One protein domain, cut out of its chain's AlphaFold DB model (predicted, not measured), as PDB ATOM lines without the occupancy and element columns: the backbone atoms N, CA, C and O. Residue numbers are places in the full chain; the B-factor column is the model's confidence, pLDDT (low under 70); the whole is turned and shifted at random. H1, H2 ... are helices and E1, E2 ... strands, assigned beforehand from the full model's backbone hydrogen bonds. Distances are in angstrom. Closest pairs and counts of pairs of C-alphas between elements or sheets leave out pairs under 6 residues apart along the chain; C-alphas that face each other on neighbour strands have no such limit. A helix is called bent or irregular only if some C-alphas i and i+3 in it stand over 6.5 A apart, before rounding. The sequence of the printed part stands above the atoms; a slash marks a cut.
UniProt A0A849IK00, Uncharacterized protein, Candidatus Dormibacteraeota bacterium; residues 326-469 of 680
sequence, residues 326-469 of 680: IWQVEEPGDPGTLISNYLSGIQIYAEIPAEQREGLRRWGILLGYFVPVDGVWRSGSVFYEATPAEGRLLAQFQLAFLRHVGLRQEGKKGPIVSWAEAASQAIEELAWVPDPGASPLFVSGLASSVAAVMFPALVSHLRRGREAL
ATOM      1  N   ILE A 326     177.592 119.062 127.114       96.56
ATOM      2  CA  ILE A 326     176.299 119.362 126.518       96.56
ATOM      3  C   ILE A 326     175.291 119.233 127.659       96.56
ATOM      4  O   ILE A 326     175.140 118.145 128.211       96.56
ATOM      5  N   TRP A 327     174.649 120.326 128.052       97.19
ATOM      6  CA  TRP A 327     173.786 120.383 129.231       97.19
ATOM      7  C   TRP A 327     172.347 120.653 128.829       97.19
ATOM      8  O   TRP A 327     172.063 121.663 128.201       97.19
ATOM      9  N   GLN A 328     171.433 119.773 129.202       96.25
ATOM     10  CA  GLN A 328     170.004 119.975 129.043       96.25
ATOM     11  C   GLN A 328     169.447 120.753 130.229       96.25
ATOM     12  O   GLN A 328     169.714 120.422 131.382       96.25
ATOM     13  N   VAL A 329     168.668 121.790 129.940       95.31
ATOM     14  CA  VAL A 329     167.934 122.564 130.939       95.31
ATOM     15  C   VAL A 329     166.673 121.797 131.319       95.31
ATOM     16  O   VAL A 329     165.743 121.707 130.530       95.31
ATOM     17  N   GLU A 330     166.612 121.261 132.529       91.31
ATOM     18  CA  GLU A 330     165.439 120.527 133.023       91.31
ATOM     19  C   GLU A 330     164.374 121.489 133.539       91.31
ATOM     20  O   GLU A 330     163.198 121.385 133.199       91.31
ATOM     21  N   GLU A 331     164.795 122.449 134.362       88.25
ATOM     22  CA  GLU A 331     163.919 123.434 134.985       88.25
ATOM     23  C   GLU A 331     164.663 124.770 135.097       88.25
ATOM     24  O   GLU A 331     165.497 124.946 135.997       88.25
ATOM     25  N   PRO A 332     164.397 125.732 134.192       86.75
ATOM     26  CA  PRO A 332     164.918 127.079 134.350       86.75
ATOM     27  C   PRO A 332     164.206 127.750 135.524       86.75
ATOM     28  O   PRO A 332     162.977 127.724 135.618       86.75
ATOM     29  N   GLY A 333     164.962 128.361 136.434       84.25
ATOM     30  CA  GLY A 333     164.367 128.852 137.669       84.25
ATOM     31  C   GLY A 333     165.205 129.848 138.448       84.25
ATOM     32  O   GLY A 333     166.341 130.180 138.106       84.25
ATOM     33  N   ASP A 334     164.586 130.349 139.515       84.00
ATOM     34  CA  ASP A 334     165.194 131.195 140.535       84.00
ATOM     35  C   ASP A 334     164.932 130.562 141.914       84.00
ATOM     36  O   ASP A 334     163.761 130.330 142.250       84.00
ATOM     37  N   PRO A 335     165.972 130.269 142.721       90.88
ATOM     38  CA  PRO A 335     167.325 130.851 142.696       90.88
ATOM     39  C   PRO A 335     168.350 130.210 141.745       90.88
ATOM     40  O   PRO A 335     169.379 130.832 141.500       90.88
ATOM     41  N   GLY A 336     168.099 129.010 141.220       93.88
ATOM     42  CA  GLY A 336     169.011 128.295 140.322       93.88
ATOM     43  C   GLY A 336     168.274 127.503 139.246       93.88
ATOM     44  O   GLY A 336     167.045 127.512 139.181       93.88
ATOM     45  N   THR A 337     169.041 126.836 138.391       95.62
ATOM     46  CA  THR A 337     168.546 126.056 137.249       95.62
ATOM     47  C   THR A 337     168.937 124.597 137.441       95.62
ATOM     48  O   THR A 337     170.114 124.299 137.655       95.62
ATOM     49  N   LEU A 338     167.958 123.693 137.357       95.44
ATOM     50  CA  LEU A 338     168.236 122.263 137.287       95.44
ATOM     51  C   LEU A 338     168.675 121.918 135.868       95.44
ATOM     52  O   LEU A 338     167.981 122.247 134.901       95.44
ATOM     53  N   ILE A 339     169.819 121.256 135.753       95.75
ATOM     54  CA  ILE A 339     170.400 120.869 134.472       95.75
ATOM     55  C   ILE A 339     170.957 119.448 134.529       95.75
ATOM     56  O   ILE A 339     171.467 119.012 135.563       95.75
ATOM     57  N   SER A 340     170.907 118.763 133.390       95.19
ATOM     58  CA  SER A 340     171.419 117.405 133.202       95.19
ATOM     59  C   SER A 340     172.513 117.406 132.143       95.19
ATOM     60  O   SER A 340     172.332 117.941 131.050       95.19
ATOM     61  N   ASN A 341     173.650 116.774 132.403       94.38
ATOM     62  CA  ASN A 341     174.628 116.510 131.359       94.38
ATOM     63  C   ASN A 341     174.059 115.462 130.390       94.38
ATOM     64  O   ASN A 341     173.780 114.331 130.781       94.38
ATOM     65  N   TYR A 342     173.921 115.830 129.120       92.25
ATOM     66  CA  TYR A 342     173.142 115.097 128.124       92.25
ATOM     67  C   TYR A 342     173.640 113.668 127.865       92.25
ATOM     68  O   TYR A 342     172.854 112.798 127.500       92.25
ATOM     69  N   LEU A 343     174.942 113.413 128.049       91.25
ATOM     70  CA  LEU A 343     175.535 112.087 127.845       91.25
ATOM     71  C   LEU A 343     175.725 111.306 129.144       91.25
ATOM     72  O   LEU A 343     175.505 110.100 129.167       91.25
ATOM     73  N   SER A 344     176.186 111.966 130.207       87.38
ATOM     74  CA  SER A 344     176.502 111.270 131.461       87.38
ATOM     75  C   SER A 344     175.312 111.118 132.404       87.38
ATOM     76  O   SER A 344     175.415 110.351 133.356       87.38
ATOM     77  N   GLY A 345     174.225 111.863 132.184       89.62
ATOM     78  CA  GLY A 345     173.067 111.894 133.077       89.62
ATOM     79  C   GLY A 345     173.313 112.618 134.403       89.62
ATOM     80  O   GLY A 345     172.406 112.703 135.222       89.62
ATOM     81  N   ILE A 346     174.519 113.154 134.640       90.88
ATOM     82  CA  ILE A 346     174.828 113.907 135.862       90.88
ATOM     83  C   ILE A 346     173.889 115.108 135.962       90.88
ATOM     84  O   ILE A 346     173.862 115.948 135.063       90.88
ATOM     85  N   GLN A 347     173.178 115.203 137.081       93.44
ATOM     86  CA  GLN A 347     172.296 116.319 137.398       93.44
ATOM     87  C   GLN A 347     172.941 117.227 138.436       93.44
ATOM     88  O   GLN A 347     173.482 116.749 139.432       93.44
ATOM     89  N   ILE A 348     172.861 118.533 138.208       94.94
ATOM     90  CA  ILE A 348     173.303 119.551 139.165       94.94
ATOM     91  C   ILE A 348     172.279 120.679 139.244       94.94
ATOM     92  O   ILE A 348     171.618 121.012 138.255       94.94
ATOM     93  N   TYR A 349     172.158 121.283 140.424       97.12
ATOM     94  CA  TYR A 349     171.373 122.493 140.620       97.12
ATOM     95  C   TYR A 349     172.307 123.701 140.618       97.12
ATOM     96  O   TYR A 349     172.891 124.090 141.635       97.12
ATOM     97  N   ALA A 350     172.475 124.281 139.435       97.56
ATOM     98  CA  ALA A 350     173.488 125.290 139.191       97.56
ATOM     99  C   ALA A 350     172.955 126.712 139.377       97.56
ATOM    100  O   ALA A 350     171.810 127.039 139.048       97.56
ATOM    101  N   GLU A 351     173.831 127.597 139.843       97.12
ATOM    102  CA  GLU A 351     173.612 129.029 139.740       97.12
ATOM    103  C   GLU A 351     174.102 129.531 138.373       97.12
ATOM    104  O   GLU A 351     175.281 129.421 138.011       97.12
ATOM    105  N   ILE A 352     173.147 130.069 137.611       96.06
ATOM    106  CA  ILE A 352     173.345 130.713 136.313       96.06
ATOM    107  C   ILE A 352     172.930 132.179 136.488       96.06
ATOM    108  O   ILE A 352     171.786 132.425 136.892       96.06
ATOM    109  N   PRO A 353     173.814 133.146 136.183       93.06
ATOM    110  CA  PRO A 353     173.527 134.548 136.417       93.06
ATOM    111  C   PRO A 353     172.389 135.017 135.511       93.06
ATOM    112  O   PRO A 353     172.135 134.440 134.450       93.06
ATOM    113  N   ALA A 354     171.688 136.069 135.934       90.12
ATOM    114  CA  ALA A 354     170.451 136.509 135.292       90.12
ATOM    115  C   ALA A 354     170.622 136.775 133.788       90.12
ATOM    116  O   ALA A 354     169.756 136.379 133.015       90.12
ATOM    117  N   GLU A 355     171.750 137.357 133.385       88.25
ATOM    118  CA  GLU A 355     172.093 137.654 131.993       88.25
ATOM    119  C   GLU A 355     172.282 136.409 131.113       88.25
ATOM    120  O   GLU A 355     171.972 136.453 129.930       88.25
ATOM    121  N   GLN A 356     172.754 135.288 131.672       91.06
ATOM    122  CA  GLN A 356     172.871 134.014 130.947       91.06
ATOM    123  C   GLN A 356     171.583 133.189 131.028       91.06
ATOM    124  O   GLN A 356     171.358 132.306 130.205       91.06
ATOM    125  N   ARG A 357     170.763 133.435 132.055       89.25
ATOM    126  CA  ARG A 357     169.493 132.740 132.283       89.25
ATOM    127  C   ARG A 357     168.351 133.338 131.460       89.25
ATOM    128  O   ARG A 357     167.358 132.657 131.209       89.25
ATOM    129  N   GLU A 358     168.453 134.607 131.079       85.19
ATOM    130  CA  GLU A 358     167.452 135.276 130.255       85.19
ATOM    131  C   GLU A 358     167.252 134.525 128.931       85.19
ATOM    132  O   GLU A 358     168.196 134.226 128.212       85.19
ATOM    133  N   GLY A 359     166.000 134.185 128.621       82.06
ATOM    134  CA  GLY A 359     165.652 133.449 127.404       82.06
ATOM    135  C   GLY A 359     165.810 131.928 127.487       82.06
ATOM    136  O   GLY A 359     165.245 131.250 126.627       82.06
ATOM    137  N   LEU A 360     166.464 131.385 128.528       87.88
ATOM    138  CA  LEU A 360     166.620 129.939 128.687       87.88
ATOM    139  C   LEU A 360     165.271 129.235 128.772       87.88
ATOM    140  O   LEU A 360     164.365 129.623 129.515       87.88
ATOM    141  N   ARG A 361     165.162 128.150 128.011       87.19
ATOM    142  CA  ARG A 361     163.949 127.345 127.906       87.19
ATOM    143  C   ARG A 361     164.158 125.998 128.549       87.19
ATOM    144  O   ARG A 361     165.241 125.424 128.467       87.19
ATOM    145  N   ARG A 362     163.077 125.463 129.109       89.38
ATOM    146  CA  ARG A 362     163.014 124.052 129.463       89.38
ATOM    147  C   ARG A 362     163.331 123.207 128.220       89.38
ATOM    148  O   ARG A 362     162.860 123.520 127.127       89.38
ATOM    149  N   TRP A 363     164.178 122.206 128.408       91.06
ATOM    150  CA  TRP A 363     164.800 121.325 127.411       91.06
ATOM    151  C   TRP A 363     165.806 121.974 126.463       91.06
ATOM    152  O   TRP A 363     166.367 121.289 125.611       91.06
ATOM    153  N   GLY A 364     166.078 123.272 126.617       92.81
ATOM    154  CA  GLY A 364     167.164 123.924 125.895       92.81
ATOM    155  C   GLY A 364     168.501 123.252 126.195       92.81
ATOM    156  O   GLY A 364     168.712 122.721 127.285       92.81
ATOM    157  N   ILE A 365     169.401 123.266 125.219       96.06
ATOM    158  CA  ILE A 365     170.726 122.666 125.335       96.06
ATOM    159  C   ILE A 365     171.755 123.783 125.487       96.06
ATOM    160  O   ILE A 365     171.737 124.752 124.738       96.06
ATOM    161  N   LEU A 366     172.669 123.647 126.438       96.94
ATOM    162  CA  LEU A 366     173.756 124.578 126.704       96.94
ATOM    163  C   LEU A 366     175.086 123.874 126.471       96.94
ATOM    164  O   LEU A 366     175.397 122.873 127.114       96.94
ATOM    165  N   LEU A 367     175.899 124.415 125.572       96.75
ATOM    166  CA  LEU A 367     177.311 124.067 125.478       96.75
ATOM    167  C   LEU A 367     178.103 125.000 126.389       96.75
ATOM    168  O   LEU A 367     178.115 126.216 126.184       96.75
ATOM    169  N   GLY A 368     178.780 124.428 127.377       96.31
ATOM    170  CA  GLY A 368     179.641 125.162 128.299       96.31
ATOM    171  C   GLY A 368     180.157 124.267 129.410       96.31
ATOM    172  O   GLY A 368     180.217 123.041 129.268       96.31
ATOM    173  N   TYR A 369     180.509 124.890 130.527       97.00
ATOM    174  CA  TYR A 369     180.950 124.172 131.711       97.00
ATOM    175  C   TYR A 369     180.347 124.734 132.992       97.00
ATOM    176  O   TYR A 369     179.929 125.897 133.057       97.00
ATOM    177  N   PHE A 370     180.347 123.879 134.008       97.75
ATOM    178  CA  PHE A 370     180.020 124.222 135.382       97.75
ATOM    179  C   PHE A 370     181.198 123.893 136.282       97.75
ATOM    180  O   PHE A 370     181.898 122.904 136.071       97.75
ATOM    181  N   VAL A 371     181.420 124.731 137.285       96.81
ATOM    182  CA  VAL A 371     182.524 124.585 138.231       96.81
ATOM    183  C   VAL A 371     182.024 124.821 139.652       96.81
ATOM    184  O   VAL A 371     181.255 125.766 139.862       96.81
ATOM    185  N   PRO A 372     182.413 123.994 140.637       97.19
ATOM    186  CA  PRO A 372     182.045 124.255 142.013       97.19
ATOM    187  C   PRO A 372     182.921 125.379 142.569       97.19
ATOM    188  O   PRO A 372     184.146 125.311 142.542       97.19
ATOM    189  N   VAL A 373     182.287 126.420 143.097       96.75
ATOM    190  CA  VAL A 373     182.957 127.483 143.852       96.75
ATOM    191  C   VAL A 373     182.250 127.605 145.188       96.75
ATOM    192  O   VAL A 373     181.058 127.907 145.243       96.75
ATOM    193  N   ASP A 374     182.992 127.334 146.259       95.25
ATOM    194  CA  ASP A 374     182.487 127.337 147.638       95.25
ATOM    195  C   ASP A 374     181.250 126.426 147.812       95.25
ATOM    196  O   ASP A 374     180.282 126.784 148.481       95.25
ATOM    197  N   GLY A 375     181.277 125.247 147.179       94.94
ATOM    198  CA  GLY A 375     180.202 124.247 147.240       94.94
ATOM    199  C   GLY A 375     178.979 124.541 146.362       94.94
ATOM    200  O   GLY A 375     177.998 123.804 146.421       94.94
ATOM    201  N   VAL A 376     179.008 125.598 145.541       97.94
ATOM    202  CA  VAL A 376     177.938 125.927 144.584       97.94
ATOM    203  C   VAL A 376     178.422 125.682 143.161       97.94
ATOM    204  O   VAL A 376     179.435 126.249 142.759       97.94
ATOM    205  N   TRP A 377     177.680 124.904 142.373       98.06
ATOM    206  CA  TRP A 377     177.924 124.769 140.937       98.06
ATOM    207  C   TRP A 377     177.586 126.072 140.207       98.06
ATOM    208  O   TRP A 377     176.444 126.528 140.224       98.06
ATOM    209  N   ARG A 378     178.587 126.685 139.573       97.62
ATOM    210  CA  ARG A 378     178.493 127.976 138.878       97.62
ATOM    211  C   ARG A 378     178.737 127.781 137.392       97.62
ATOM    212  O   ARG A 378     179.681 127.094 137.009       97.62
ATOM    213  N   SER A 379     177.939 128.443 136.562       97.00
ATOM    214  CA  SER A 379     178.208 128.516 135.124       97.00
ATOM    215  C   SER A 379     179.529 129.217 134.785       97.00
ATOM    216  O   SER A 379     179.984 130.114 135.510       97.00
ATOM    217  N   GLY A 380     180.096 128.859 133.628       94.88
ATOM    218  CA  GLY A 380     181.181 129.564 132.942       94.88
ATOM    219  C   GLY A 380     180.898 131.041 132.610       94.88
ATOM    220  O   GLY A 380     179.965 131.672 133.115       94.88
ATOM    221  N   SER A 381     181.753 131.645 131.790       92.50
ATOM    222  CA  SER A 381     181.570 133.023 131.297       92.50
ATOM    223  C   SER A 381     180.402 133.192 130.323       92.50
ATOM    224  O   SER A 381     179.771 134.247 130.347       92.50
ATOM    225  N   VAL A 382     180.082 132.173 129.521       93.38
ATOM    226  CA  VAL A 382     178.939 132.158 128.591       93.38
ATOM    227  C   VAL A 382     178.572 130.724 128.198       93.38
ATOM    228  O   VAL A 382     179.367 129.801 128.394       93.38
ATOM    229  N   PHE A 383     177.380 130.548 127.628       94.38
ATOM    230  CA  PHE A 383     176.935 129.315 126.982       94.38
ATOM    231  C   PHE A 383     176.649 129.547 125.504       94.38
ATOM    232  O   PHE A 383     176.148 130.605 125.125       94.38
ATOM    233  N   TYR A 384     176.864 128.519 124.684       92.75
ATOM    234  CA  TYR A 384     176.189 128.449 123.391       92.75
ATOM    235  C   TYR A 384     174.892 127.671 123.562       92.75
ATOM    236  O   TYR A 384     174.910 126.468 123.824       92.75
ATOM    237  N   GLU A 385     173.769 128.367 123.418       92.06
ATOM    238  CA  GLU A 385     172.456 127.736 123.419       92.06
ATOM    239  C   GLU A 385     172.237 126.968 122.110       92.06
ATOM    240  O   GLU A 385     172.596 127.450 121.030       92.06
ATOM    241  N   ALA A 386     171.619 125.797 122.213       90.75
ATOM    242  CA  ALA A 386     171.213 124.898 121.150       90.75
ATOM    243  C   ALA A 386     169.790 124.366 121.405       90.75
ATOM    244  O   ALA A 386     169.313 124.307 122.540       90.75
ATOM    245  N   THR A 387     169.095 123.973 120.339       87.69
ATOM    246  CA  THR A 387     167.809 123.263 120.447       87.69
ATOM    247  C   THR A 387     168.023 121.807 120.891       87.69
ATOM    248  O   THR A 387     169.133 121.289 120.728       87.69
ATOM    249  N   PRO A 388     166.991 121.087 121.380       88.12
ATOM    250  CA  PRO A 388     167.110 119.654 121.670       88.12
ATOM    251  C   PRO A 388     167.613 118.842 120.463       88.12
ATOM    252  O   PRO A 388     168.456 117.954 120.601       88.12
ATOM    253  N   ALA A 389     167.148 119.176 119.253       81.81
ATOM    254  CA  ALA A 389     167.605 118.550 118.014       81.81
ATOM    255  C   ALA A 389     169.086 118.819 117.708       81.81
ATOM    256  O   ALA A 389     169.811 117.894 117.344       81.81
ATOM    257  N   GLU A 390     169.547 120.060 117.881       87.94
ATOM    258  CA  GLU A 390     170.969 120.398 117.756       87.94
ATOM    259  C   GLU A 390     171.803 119.672 118.828       87.94
ATOM    260  O   GLU A 390     172.869 119.142 118.518       87.94
ATOM    261  N   GLY A 391     171.296 119.558 120.060       91.94
ATOM    262  CA  GLY A 391     171.935 118.808 121.144       91.94
ATOM    263  C   GLY A 391     172.157 117.335 120.817       91.94
ATOM    264  O   GLY A 391     173.254 116.827 121.042       91.94
ATOM    265  N   ARG A 392     171.174 116.663 120.202       89.50
ATOM    266  CA  ARG A 392     171.321 115.276 119.720       89.50
ATOM    267  C   ARG A 392     172.453 115.130 118.700       89.50
ATOM    268  O   ARG A 392     173.247 114.196 118.799       89.50
ATOM    269  N   LEU A 393     172.562 116.063 117.752       87.19
ATOM    270  CA  LEU A 393     173.637 116.060 116.751       87.19
ATOM    271  C   LEU A 393     175.014 116.268 117.398       87.19
ATOM    272  O   LEU A 393     175.969 115.557 117.085       87.19
ATOM    273  N   LEU A 394     175.109 117.202 118.345       94.44
ATOM    274  CA  LEU A 394     176.332 117.459 119.110       94.44
ATOM    275  C   LEU A 394     176.736 116.240 119.951       94.44
ATOM    276  O   LEU A 394     177.912 115.875 119.997       94.44
ATOM    277  N   ALA A 395     175.762 115.568 120.561       94.06
ATOM    278  CA  ALA A 395     175.967 114.354 121.337       94.06
ATOM    279  C   ALA A 395     176.486 113.202 120.463       94.06
ATOM    280  O   ALA A 395     177.465 112.555 120.833       94.06
ATOM    281  N   GLN A 396     175.919 112.994 119.269       91.94
ATOM    282  CA  GLN A 396     176.447 112.031 118.292       91.94
ATOM    283  C   GLN A 396     177.891 112.350 117.894       91.94
ATOM    284  O   GLN A 396     178.736 111.453 117.831       91.94
ATOM    285  N   PHE A 397     178.198 113.630 117.664       93.75
ATOM    286  CA  PHE A 397     179.550 114.066 117.329       93.75
ATOM    287  C   PHE A 397     180.552 113.749 118.454       93.75
ATOM    288  O   PHE A 397     181.626 113.200 118.192       93.75
ATOM    289  N   GLN A 398     180.185 114.003 119.713       94.81
ATOM    290  CA  GLN A 398     181.011 113.663 120.873       94.81
ATOM    291  C   GLN A 398     181.155 112.141 121.073       94.81
ATOM    292  O   GLN A 398     182.257 111.650 121.338       94.81
ATOM    293  N   LEU A 399     180.076 111.369 120.902       93.75
ATOM    294  CA  LEU A 399     180.091 109.905 121.015       93.75
ATOM    295  C   LEU A 399     181.000 109.251 119.969       93.75
ATOM    296  O   LEU A 399     181.728 108.307 120.288       93.75
ATOM    297  N   ALA A 400     181.029 109.779 118.743       93.56
ATOM    298  CA  ALA A 400     181.935 109.306 117.698       93.56
ATOM    299  C   ALA A 400     183.412 109.432 118.119       93.56
ATOM    300  O   ALA A 400     184.220 108.532 117.855       93.56
ATOM    301  N   PHE A 401     183.764 110.506 118.826       93.62
ATOM    302  CA  PHE A 401     185.110 110.697 119.357       93.62
ATOM    303  C   PHE A 401     185.394 109.815 120.576       93.62
ATOM    304  O   PHE A 401     186.450 109.181 120.628       93.62
ATOM    305  N   LEU A 402     184.452 109.693 121.521       92.19
ATOM    306  CA  LEU A 402     184.570 108.769 122.661       92.19
ATOM    307  C   LEU A 402     184.826 107.336 122.188       92.19
ATOM    308  O   LEU A 402     185.729 106.656 122.680       92.19
ATOM    309  N   ARG A 403     184.098 106.906 121.156       93.00
ATOM    310  CA  ARG A 403     184.311 105.620 120.497       93.00
ATOM    311  C   ARG A 403     185.720 105.496 119.919       93.00
ATOM    312  O   ARG A 403     186.353 104.454 120.076       93.00
ATOM    313  N   HIS A 404     186.229 106.532 119.252       91.75
ATOM    314  CA  HIS A 404     187.589 106.540 118.700       91.75
ATOM    315  C   HIS A 404     188.666 106.420 119.790       91.75
ATOM    316  O   HIS A 404     189.610 105.640 119.637       91.75
ATOM    317  N   VAL A 405     188.502 107.126 120.912       89.25
ATOM    318  CA  VAL A 405     189.384 107.012 122.086       89.25
ATOM    319  C   VAL A 405     189.326 105.597 122.671       89.25
ATOM    320  O   VAL A 405     190.372 104.961 122.833       89.25
ATOM    321  N   GLY A 406     188.123 105.059 122.895       88.31
ATOM    322  CA  GLY A 406     187.925 103.697 123.400       88.31
ATOM    323  C   GLY A 406     188.543 102.629 122.491       88.31
ATOM    324  O   GLY A 406     189.219 101.715 122.965       88.31
ATOM    325  N   LEU A 407     188.424 102.778 121.166       89.56
ATOM    326  CA  LEU A 407     189.046 101.869 120.198       89.56
ATOM    327  C   LEU A 407     190.575 101.844 120.303       89.56
ATOM    328  O   LEU A 407     191.172 100.788 120.081       89.56
ATOM    329  N   ARG A 408     191.208 102.978 120.626       88.94
ATOM    330  CA  ARG A 408     192.663 103.065 120.802       88.94
ATOM    331  C   ARG A 408     193.140 102.487 122.131       88.94
ATOM    332  O   ARG A 408     194.206 101.877 122.152       88.94
ATOM    333  N   GLN A 409     192.382 102.675 123.209       85.31
ATOM    334  CA  GLN A 409     192.787 102.236 124.547       85.31
ATOM    335  C   GLN A 409     192.434 100.769 124.834       85.31
ATOM    336  O   GLN A 409     193.245 100.038 125.400       85.31
ATOM    337  N   GLU A 410     191.244 100.326 124.426       84.00
ATOM    338  CA  GLU A 410     190.646  99.054 124.862       84.00
ATOM    339  C   GLU A 410     190.329  98.102 123.692       84.00
ATOM    340  O   GLU A 410     190.131  96.899 123.880       84.00
ATOM    341  N   GLY A 411     190.295  98.621 122.460       82.81
ATOM    342  CA  GLY A 411     189.903  97.877 121.264       82.81
ATOM    343  C   GLY A 411     188.383  97.748 121.089       82.81
ATOM    344  O   GLY A 411     187.587  98.311 121.830       82.81
ATOM    345  N   LYS A 412     187.949  96.984 120.075       80.88
ATOM    346  CA  LYS A 412     186.537  96.925 119.618       80.88
ATOM    347  C   LYS A 412     185.519  96.404 120.639       80.88
ATOM    348  O   LYS A 412     184.328  96.546 120.411       80.88
ATOM    349  N   LYS A 413     185.973  95.729 121.694       85.31
ATOM    350  CA  LYS A 413     185.113  95.153 122.741       85.31
ATOM    351  C   LYS A 413     185.277  95.873 124.081       85.31
ATOM    352  O   LYS A 413     184.886  95.325 125.107       85.31
ATOM    353  N   GLY A 414     185.921  97.042 124.075       86.38
ATOM    354  CA  GLY A 414     186.052  97.873 125.260       86.38
ATOM    355  C   GLY A 414     184.690  98.395 125.706       86.38
ATOM    356  O   GLY A 414     183.859  98.716 124.846       86.38
ATOM    357  N   PRO A 415     184.434  98.483 127.019       87.12
ATOM    358  CA  PRO A 415     183.159  98.966 127.529       87.12
ATOM    359  C   PRO A 415     182.820 100.393 127.064       87.12
ATOM    360  O   PRO A 415     181.647 100.673 126.833       87.12
ATOM    361  N   ILE A 416     183.816 101.263 126.833       89.19
ATOM    362  CA  ILE A 416     183.596 102.612 126.274       89.19
ATOM    363  C   ILE A 416     183.012 102.537 124.857       89.19
ATOM    364  O   ILE A 416     182.081 103.263 124.521       89.19
ATOM    365  N   VAL A 417     183.556 101.650 124.018       90.12
ATOM    366  CA  VAL A 417     183.121 101.477 122.623       90.12
ATOM    367  C   VAL A 417     181.689 100.959 122.581       90.12
ATOM    368  O   VAL A 417     180.866 101.521 121.866       90.12
ATOM    369  N   SER A 418     181.385  99.923 123.366       90.38
ATOM    370  CA  SER A 418     180.043  99.334 123.408       90.38
ATOM    371  C   SER A 418     178.995 100.314 123.930       90.38
ATOM    372  O   SER A 418     177.919 100.406 123.348       90.38
ATOM    373  N   TRP A 419     179.313 101.071 124.984       91.00
ATOM    374  CA  TRP A 419     178.421 102.110 125.494       91.00
ATOM    375  C   TRP A 419     178.207 103.226 124.462       91.00
ATOM    376  O   TRP A 419     177.066 103.589 124.197       91.00
ATOM    377  N   ALA A 420     179.274 103.719 123.820       91.62
ATOM    378  CA  ALA A 420     179.160 104.807 122.852       91.62
ATOM    379  C   ALA A 420     178.345 104.407 121.609       91.62
ATOM    380  O   ALA A 420     177.575 105.215 121.096       91.62
ATOM    381  N   GLU A 421     178.485 103.164 121.134       91.44
ATOM    382  CA  GLU A 421     177.673 102.627 120.032       91.44
ATOM    383  C   GLU A 421     176.195 102.498 120.432       91.44
ATOM    384  O   GLU A 421     175.327 102.925 119.672       91.44
ATOM    385  N   ALA A 422     175.907 101.984 121.634       90.94
ATOM    386  CA  ALA A 422     174.539 101.863 122.139       90.94
ATOM    387  C   ALA A 422     173.867 103.235 122.334       90.94
ATOM    388  O   ALA A 422     172.744 103.436 121.875       90.94
ATOM    389  N   ALA A 423     174.568 104.195 122.946       91.00
ATOM    390  CA  ALA A 423     174.072 105.558 123.127       91.00
ATOM    391  C   ALA A 423     173.845 106.264 121.779       91.00
ATOM    392  O   ALA A 423     172.814 106.900 121.577       91.00
ATOM    393  N   SER A 424     174.765 106.102 120.819       90.81
ATOM    394  CA  SER A 424     174.615 106.674 119.474       90.81
ATOM    395  C   SER A 424     173.375 106.126 118.772       90.81
ATOM    396  O   SER A 424     172.602 106.898 118.208       90.81
ATOM    397  N   GLN A 425     173.160 104.809 118.844       88.94
ATOM    398  CA  GLN A 425     171.981 104.168 118.270       88.94
ATOM    399  C   GLN A 425     170.691 104.666 118.935       88.94
ATOM    400  O   GLN A 425     169.741 105.011 118.239       88.94
ATOM    401  N   ALA A 426     170.661 104.771 120.266       87.81
ATOM    402  CA  ALA A 426     169.503 105.297 120.984       87.81
ATOM    403  C   ALA A 426     169.169 106.742 120.569       87.81
ATOM    404  O   ALA A 426     167.999 107.066 120.371       87.81
ATOM    405  N   ILE A 427     170.175 107.601 120.360       86.06
ATOM    406  CA  ILE A 427     169.961 108.971 119.867       86.06
ATOM    407  C   ILE A 427     169.399 108.968 118.435       86.06
ATOM    408  O   ILE A 427     168.466 109.720 118.151       86.06
ATOM    409  N   GLU A 428     169.936 108.134 117.536       80.12
ATOM    410  CA  GLU A 428     169.431 107.992 116.156       80.12
ATOM    411  C   GLU A 428     167.974 107.519 116.118       80.12
ATOM    412  O   GLU A 428     167.177 107.986 115.305       80.12
ATOM    413  N   GLU A 429     167.614 106.622 117.033       80.56
ATOM    414  CA  GLU A 429     166.264 106.090 117.186       80.56
ATOM    415  C   GLU A 429     165.322 107.010 117.978       80.56
ATOM    416  O   GLU A 429     164.182 106.620 118.241       80.56
ATOM    417  N   LEU A 430     165.774 108.217 118.346       78.38
ATOM    418  CA  LEU A 430     165.052 109.182 119.182       78.38
ATOM    419  C   LEU A 430     164.610 108.607 120.534       78.38
ATOM    420  O   LEU A 430     163.608 109.043 121.076       78.38
ATOM    421  N   ALA A 431     165.341 107.639 121.076       80.44
ATOM    422  CA  ALA A 431     165.050 106.960 122.337       80.44
ATOM    423  C   ALA A 431     166.055 107.324 123.446       80.44
ATOM    424  O   ALA A 431     166.172 106.614 124.436       80.44
ATOM    425  N   TRP A 432     166.834 108.396 123.271       85.19
ATOM    426  CA  TRP A 432     167.810 108.828 124.270       85.19
ATOM    427  C   TRP A 432     167.249 109.933 125.159       85.19
ATOM    428  O   TRP A 432     167.029 111.055 124.697       85.19
ATOM    429  N   VAL A 433     167.100 109.616 126.441       80.81
ATOM    430  CA  VAL A 433     166.800 110.566 127.512       80.81
ATOM    431  C   VAL A 433     167.989 110.567 128.479       80.81
ATOM    432  O   VAL A 433     168.444 109.486 128.861       80.81
ATOM    433  N   PRO A 434     168.532 111.735 128.871       77.75
ATOM    434  CA  PRO A 434     169.579 111.787 129.885       77.75
ATOM    435  C   PRO A 434     169.071 111.208 131.214       77.75
ATOM    436  O   PRO A 434     168.186 111.782 131.842       77.75
ATOM    437  N   ASP A 435     169.635 110.080 131.647       75.50
ATOM    438  CA  ASP A 435     169.288 109.410 132.907       75.50
ATOM    439  C   ASP A 435     170.543 109.286 133.798       75.50
ATOM    440  O   ASP A 435     171.558 108.745 133.334       75.50
ATOM    441  N   PRO A 436     170.501 109.748 135.069       62.62
ATOM    442  CA  PRO A 436     171.568 109.574 136.059       62.62
ATOM    443  C   PRO A 436     172.108 108.140 136.208       62.62
ATOM    444  O   PRO A 436     173.237 107.964 136.671       62.62
ATOM    445  N   GLY A 437     171.335 107.116 135.825       62.47
ATOM    446  CA  GLY A 437     171.743 105.707 135.840       62.47
ATOM    447  C   GLY A 437     172.304 105.150 134.522       62.47
ATOM    448  O   GLY A 437     172.873 104.056 134.524       62.47
ATOM    449  N   ALA A 438     172.175 105.866 133.400       61.06
ATOM    450  CA  ALA A 438     172.442 105.313 132.066       61.06
ATOM    451  C   ALA A 438     173.936 105.217 131.699       61.06
ATOM    452  O   ALA A 438     174.324 104.418 130.839       61.06
ATOM    453  N   SER A 439     174.798 106.021 132.329       67.12
ATOM    454  CA  SER A 439     176.240 106.036 132.059       67.12
ATOM    455  C   SER A 439     177.019 105.263 133.127       67.12
ATOM    456  O   SER A 439     176.872 105.540 134.321       67.12
ATOM    457  N   PRO A 440     177.925 104.339 132.750       72.31
ATOM    458  CA  PRO A 440     178.878 103.785 133.701       72.31
ATOM    459  C   PRO A 440     179.722 104.901 134.338       72.31
ATOM    460  O   PRO A 440     180.218 105.780 133.639       72.31
ATOM    461  N   LEU A 441     179.975 104.837 135.650       68.31
ATOM    462  CA  LEU A 441     180.682 105.900 136.394       68.31
ATOM    463  C   LEU A 441     182.027 106.326 135.771       68.31
ATOM    464  O   LEU A 441     182.369 107.506 135.782       68.31
ATOM    465  N   PHE A 442     182.788 105.387 135.195       70.94
ATOM    466  CA  PHE A 442     184.067 105.699 134.542       70.94
ATOM    467  C   PHE A 442     183.898 106.448 133.207       70.94
ATOM    468  O   PHE A 442     184.816 107.141 132.775       70.94
ATOM    469  N   VAL A 443     182.740 106.323 132.554       77.88
ATOM    470  CA  VAL A 443     182.423 107.021 131.305       77.88
ATOM    471  C   VAL A 443     182.074 108.476 131.579       77.88
ATOM    472  O   VAL A 443     182.482 109.334 130.804       77.88
ATOM    473  N   SER A 444     181.396 108.788 132.685       78.06
ATOM    474  CA  SER A 444     180.931 110.151 132.969       78.06
ATOM    475  C   SER A 444     182.082 111.166 133.078       78.06
ATOM    476  O   SER A 444     182.051 112.210 132.424       78.06
ATOM    477  N   GLY A 445     183.150 110.832 133.814       83.25
ATOM    478  CA  GLY A 445     184.347 111.683 133.900       83.25
ATOM    479  C   GLY A 445     185.103 111.798 132.570       83.25
ATOM    480  O   GLY A 445     185.563 112.879 132.191       83.25
ATOM    481  N   LEU A 446     185.175 110.698 131.811       87.31
ATOM    482  CA  LEU A 446     185.787 110.690 130.483       87.31
ATOM    483  C   LEU A 446     184.990 111.536 129.481       87.31
ATOM    484  O   LEU A 446     185.589 112.261 128.693       87.31
ATOM    485  N   ALA A 447     183.657 111.476 129.516       88.88
ATOM    486  CA  ALA A 447     182.784 112.256 128.649       88.88
ATOM    487  C   ALA A 447     182.990 113.758 128.872       88.88
ATOM    488  O   ALA A 447     183.170 114.480 127.894       88.88
ATOM    489  N   SER A 448     183.056 114.210 130.131       91.06
ATOM    490  CA  SER A 448     183.388 115.605 130.465       91.06
ATOM    491  C   SER A 448     184.774 116.011 129.944       91.06
ATOM    492  O   SER A 448     184.920 117.026 129.268       91.06
ATOM    493  N   SER A 449     185.788 115.168 130.163       90.44
ATOM    494  CA  SER A 449     187.159 115.430 129.692       90.44
ATOM    495  C   SER A 449     187.236 115.528 128.164       90.44
ATOM    496  O   SER A 449     187.883 116.416 127.612       90.44
ATOM    497  N   VAL A 450     186.535 114.636 127.460       92.00
ATOM    498  CA  VAL A 450     186.429 114.673 125.998       92.00
ATOM    499  C   VAL A 450     185.679 115.917 125.531       92.00
ATOM    500  O   VAL A 450     186.118 116.538 124.567       92.00
ATOM    501  N   ALA A 451     184.598 116.315 126.207       93.69
ATOM    502  CA  ALA A 451     183.891 117.553 125.888       93.69
ATOM    503  C   ALA A 451     184.803 118.776 126.033       93.69
ATOM    504  O   ALA A 451     184.779 119.633 125.158       93.69
ATOM    505  N   ALA A 452     185.628 118.838 127.084       92.88
ATOM    506  CA  ALA A 452     186.581 119.927 127.293       92.88
ATOM    507  C   ALA A 452     187.586 120.037 126.135       92.88
ATOM    508  O   ALA A 452     187.803 121.120 125.587       92.88
ATOM    509  N   VAL A 453     188.160 118.907 125.705       91.31
ATOM    510  CA  VAL A 453     189.100 118.864 124.572       91.31
ATOM    511  C   VAL A 453     188.402 119.243 123.266       91.31
ATOM    512  O   VAL A 453     188.895 120.098 122.539       91.31
ATOM    513  N   MET A 454     187.237 118.658 122.988       93.81
ATOM    514  CA  MET A 454     186.482 118.868 121.748       93.81
ATOM    515  C   MET A 454     185.681 120.166 121.705       93.81
ATOM    516  O   MET A 454     184.997 120.418 120.712       93.81
ATOM    517  N   PHE A 455     185.710 120.969 122.764       95.06
ATOM    518  CA  PHE A 455     184.813 122.106 122.900       95.06
ATOM    519  C   PHE A 455     184.837 123.067 121.693       95.06
ATOM    520  O   PHE A 455     183.754 123.386 121.193       95.06
ATOM    521  N   PRO A 456     186.007 123.441 121.123       94.62
ATOM    522  CA  PRO A 456     186.052 124.255 119.905       94.62
ATOM    523  C   PRO A 456     185.333 123.583 118.728       94.62
ATOM    524  O   PRO A 456     184.494 124.190 118.062       94.62
ATOM    525  N   ALA A 457     185.582 122.290 118.509       95.38
ATOM    526  CA  ALA A 457     184.961 121.528 117.432       95.38
ATOM    527  C   ALA A 457     183.437 121.391 117.609       95.38
ATOM    528  O   ALA A 457     182.706 121.453 116.620       95.38
ATOM    529  N   LEU A 458     182.941 121.245 118.845       95.50
ATOM    530  CA  LEU A 458     181.505 121.218 119.163       95.50
ATOM    531  C   LEU A 458     180.833 122.554 118.823       95.50
ATOM    532  O   LEU A 458     179.820 122.580 118.125       95.50
ATOM    533  N   VAL A 459     181.426 123.666 119.261       94.88
ATOM    534  CA  VAL A 459     180.932 125.017 118.959       94.88
ATOM    535  C   VAL A 459     180.949 125.279 117.453       94.88
ATOM    536  O   VAL A 459     179.954 125.731 116.887       94.88
ATOM    537  N   SER A 460     182.049 124.942 116.780       94.00
ATOM    538  CA  SER A 460     182.170 125.044 115.324       94.00
ATOM    539  C   SER A 460     181.122 124.196 114.601       94.00
ATOM    540  O   SER A 460     180.513 124.641 113.628       94.00
ATOM    541  N   HIS A 461     180.858 122.974 115.076       92.75
ATOM    542  CA  HIS A 461     179.820 122.112 114.515       92.75
ATOM    543  C   HIS A 461     178.430 122.753 114.632       92.75
ATOM    544  O   HIS A 461     177.695 122.786 113.644       92.75
ATOM    545  N   LEU A 462     178.103 123.338 115.791       91.50
ATOM    546  CA  LEU A 462     176.859 124.081 115.993       91.50
ATOM    547  C   LEU A 462     176.757 125.293 115.051       91.50
ATOM    548  O   LEU A 462     175.751 125.451 114.358       91.50
ATOM    549  N   ARG A 463     177.801 126.131 114.979       89.31
ATOM    550  CA  ARG A 463     177.836 127.319 114.103       89.31
ATOM    551  C   ARG A 463     177.670 126.936 112.635       89.31
ATOM    552  O   ARG A 463     176.771 127.448 111.970       89.31
ATOM    553  N   ARG A 464     178.451 125.965 112.149       86.00
ATOM    554  CA  ARG A 464     178.347 125.458 110.771       86.00
ATOM    555  C   ARG A 464     176.979 124.857 110.483       86.00
ATOM    556  O   ARG A 464     176.453 125.087 109.401       86.00
ATOM    557  N   GLY A 465     176.381 124.133 111.429       80.81
ATOM    558  CA  GLY A 465     175.023 123.599 111.288       80.81
ATOM    559  C   GLY A 465     173.968 124.695 111.116       80.81
ATOM    560  O   GLY A 465     173.040 124.545 110.324       80.81
ATOM    561  N   ARG A 466     174.142 125.832 111.798       80.62
ATOM    562  CA  ARG A 466     173.263 127.006 111.674       80.62
ATOM    563  C   ARG A 466     173.495 127.798 110.391       80.62
ATOM    564  O   ARG A 466     172.544 128.324 109.814       80.62
ATOM    565  N   GLU A 467     174.743 127.883 109.944       74.25
ATOM    566  CA  GLU A 467     175.131 128.549 108.697       74.25
ATOM    567  C   GLU A 467     174.789 127.721 107.451       74.25
ATOM    568  O   GLU A 467     174.499 128.291 106.391       74.25
ATOM    569  N   ALA A 468     174.789 126.391 107.578       64.44
ATOM    570  CA  ALA A 468     174.377 125.448 106.551       64.44
ATOM    571  C   ALA A 468     172.871 125.589 106.298       64.44
ATOM    572  O   ALA A 468     172.019 125.005 106.969       64.44
ATOM    573  N   LEU A 469     172.535 126.406 105.303       54.28
ATOM    574  CA  LEU A 469     171.165 126.561 104.841       54.28
ATOM    575  C   LEU A 469     170.632 125.209 104.343       54.28
ATOM    576  O   LEU A 469     171.336 124.526 103.590       54.28
TER     577      LEU A 469
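Overview. This is residues 326 to 469 of the 680 residues of an uncharacterized protein of Candidatus Dormibacteraeota bacterium (UniProt A0A849IK00). A strongly twisted sheet of six strands folds round at the bend in E4, and E3 comes back close to E5, much like a small barrel that is only nearly closed; the short helix H1 lies in the loop after E3. From this sheet the long helix H2 runs outward and folds back as H3 in a helical hairpin, while of the two arms of the bent helix H4, H4a packs on H2 about perpendicular to it and H4b lies over E4 and E6, touching H2 with its residues 458 to 462 alone. The printed part has 144 residues, with six named strands and four named helices in the order E1 E2 E3 H1 E4 E5 E6 H2 H3 H4. The class is mixed, helices and strands, and the neighbour pairs of the branched sheet are antiparallel. The whole is compact, with a radius of gyration of the C-alphas of 15.0 A and spans of 45 by 41 by 27 A.

Along the chain. E1 is residues 326 to 331, 15.5 A long, and begins with C-alpha 326 at (176.299, 119.362, 126.518). E2 is residues 337 to 341, 12.8 A long, and E3 is residues 347 to 350, 9.2 A. H1, residues 354 to 357, measures 4.9 A. E4, residues 365 to 373, is the longest strand at 22.7 A and bends by 64 degrees at residue 368. E5 is residues 376 to 379, 9.8 A, and E6 is residues 384 to 386, 6.5 A. H2, residues 388 to 409, is 31.2 A long and begins with C-alpha 388 at (167.110, 119.654, 121.670). H3, residues 415 to 428, is 20.0 A long. H4, residues 441 to 467, was assigned as one helix by its hydrogen bonds but is bent, with C-alphas 453 and 456 7.8 A apart. Its arms are H4a, residues 441 to 453, 19.5 A, and H4b, residues 456 to 467, 16.2 A, ending with C-alpha 467 at (175.131, 128.549, 108.697).

Arrangement. E1, E2 and E3 form a meander, each strand the antiparallel neighbour of the one before; N 328 and O 340 are 2.8 A apart, and N 337 and O 350 2.9 A. E4 has three neighbours in staggered pairing. Beside its residues 365 to 367, E1 lies on one side, with N 366 and O 327 2.7 A apart, and E6 on the other side, with N 386 and O 365 2.7 A apart. Its residues 370 to 373 pair with E5 in a hairpin, with N 378 and O 371 2.8 A apart. The closest C-alphas of the edge strands E3 and E5, those of Ala 350 and Trp 377, are 4.8 A apart. H1 is not on the sheet, but only just, with 4 pairs of C-alphas within 10 A. H2 is on the sheet with residues 388 to 398, at a height over the sheet of 10.3 A. H2 and H3 form a helical hairpin and touch at a shallow tilt of 22 degrees, opposite ways; their closest C-alphas, of Arg 403 and Val 417, are 4.8 A apart. H4a only grazes the sheet with residues 444 to 452. H4a touches H2 about perpendicular, at 75 degrees, closest at the C-alphas of Gln 398 and Ala 451, 7.0 A. H4b touches H2, closest at the C-alphas of Leu 394 and Leu 458, 6.4 A. H3 and H4b are apart. Every O i to N i+4 pair is within hydrogen-bond range in H2, H3 and H4b, against 7 of 9 in H4a; H1 is too short for such a pair.

Size, cuts and confidence. The two C-alphas farthest apart, those of Asp 334 and Gly 411, are 45.7 A apart. The printed part has no cut. The link from H3 to H4, residues 429 to 440, is long. The mean pLDDT of the printed part is 88.9, and residues 436 to 439, 441, and 468 to 469 are under 70.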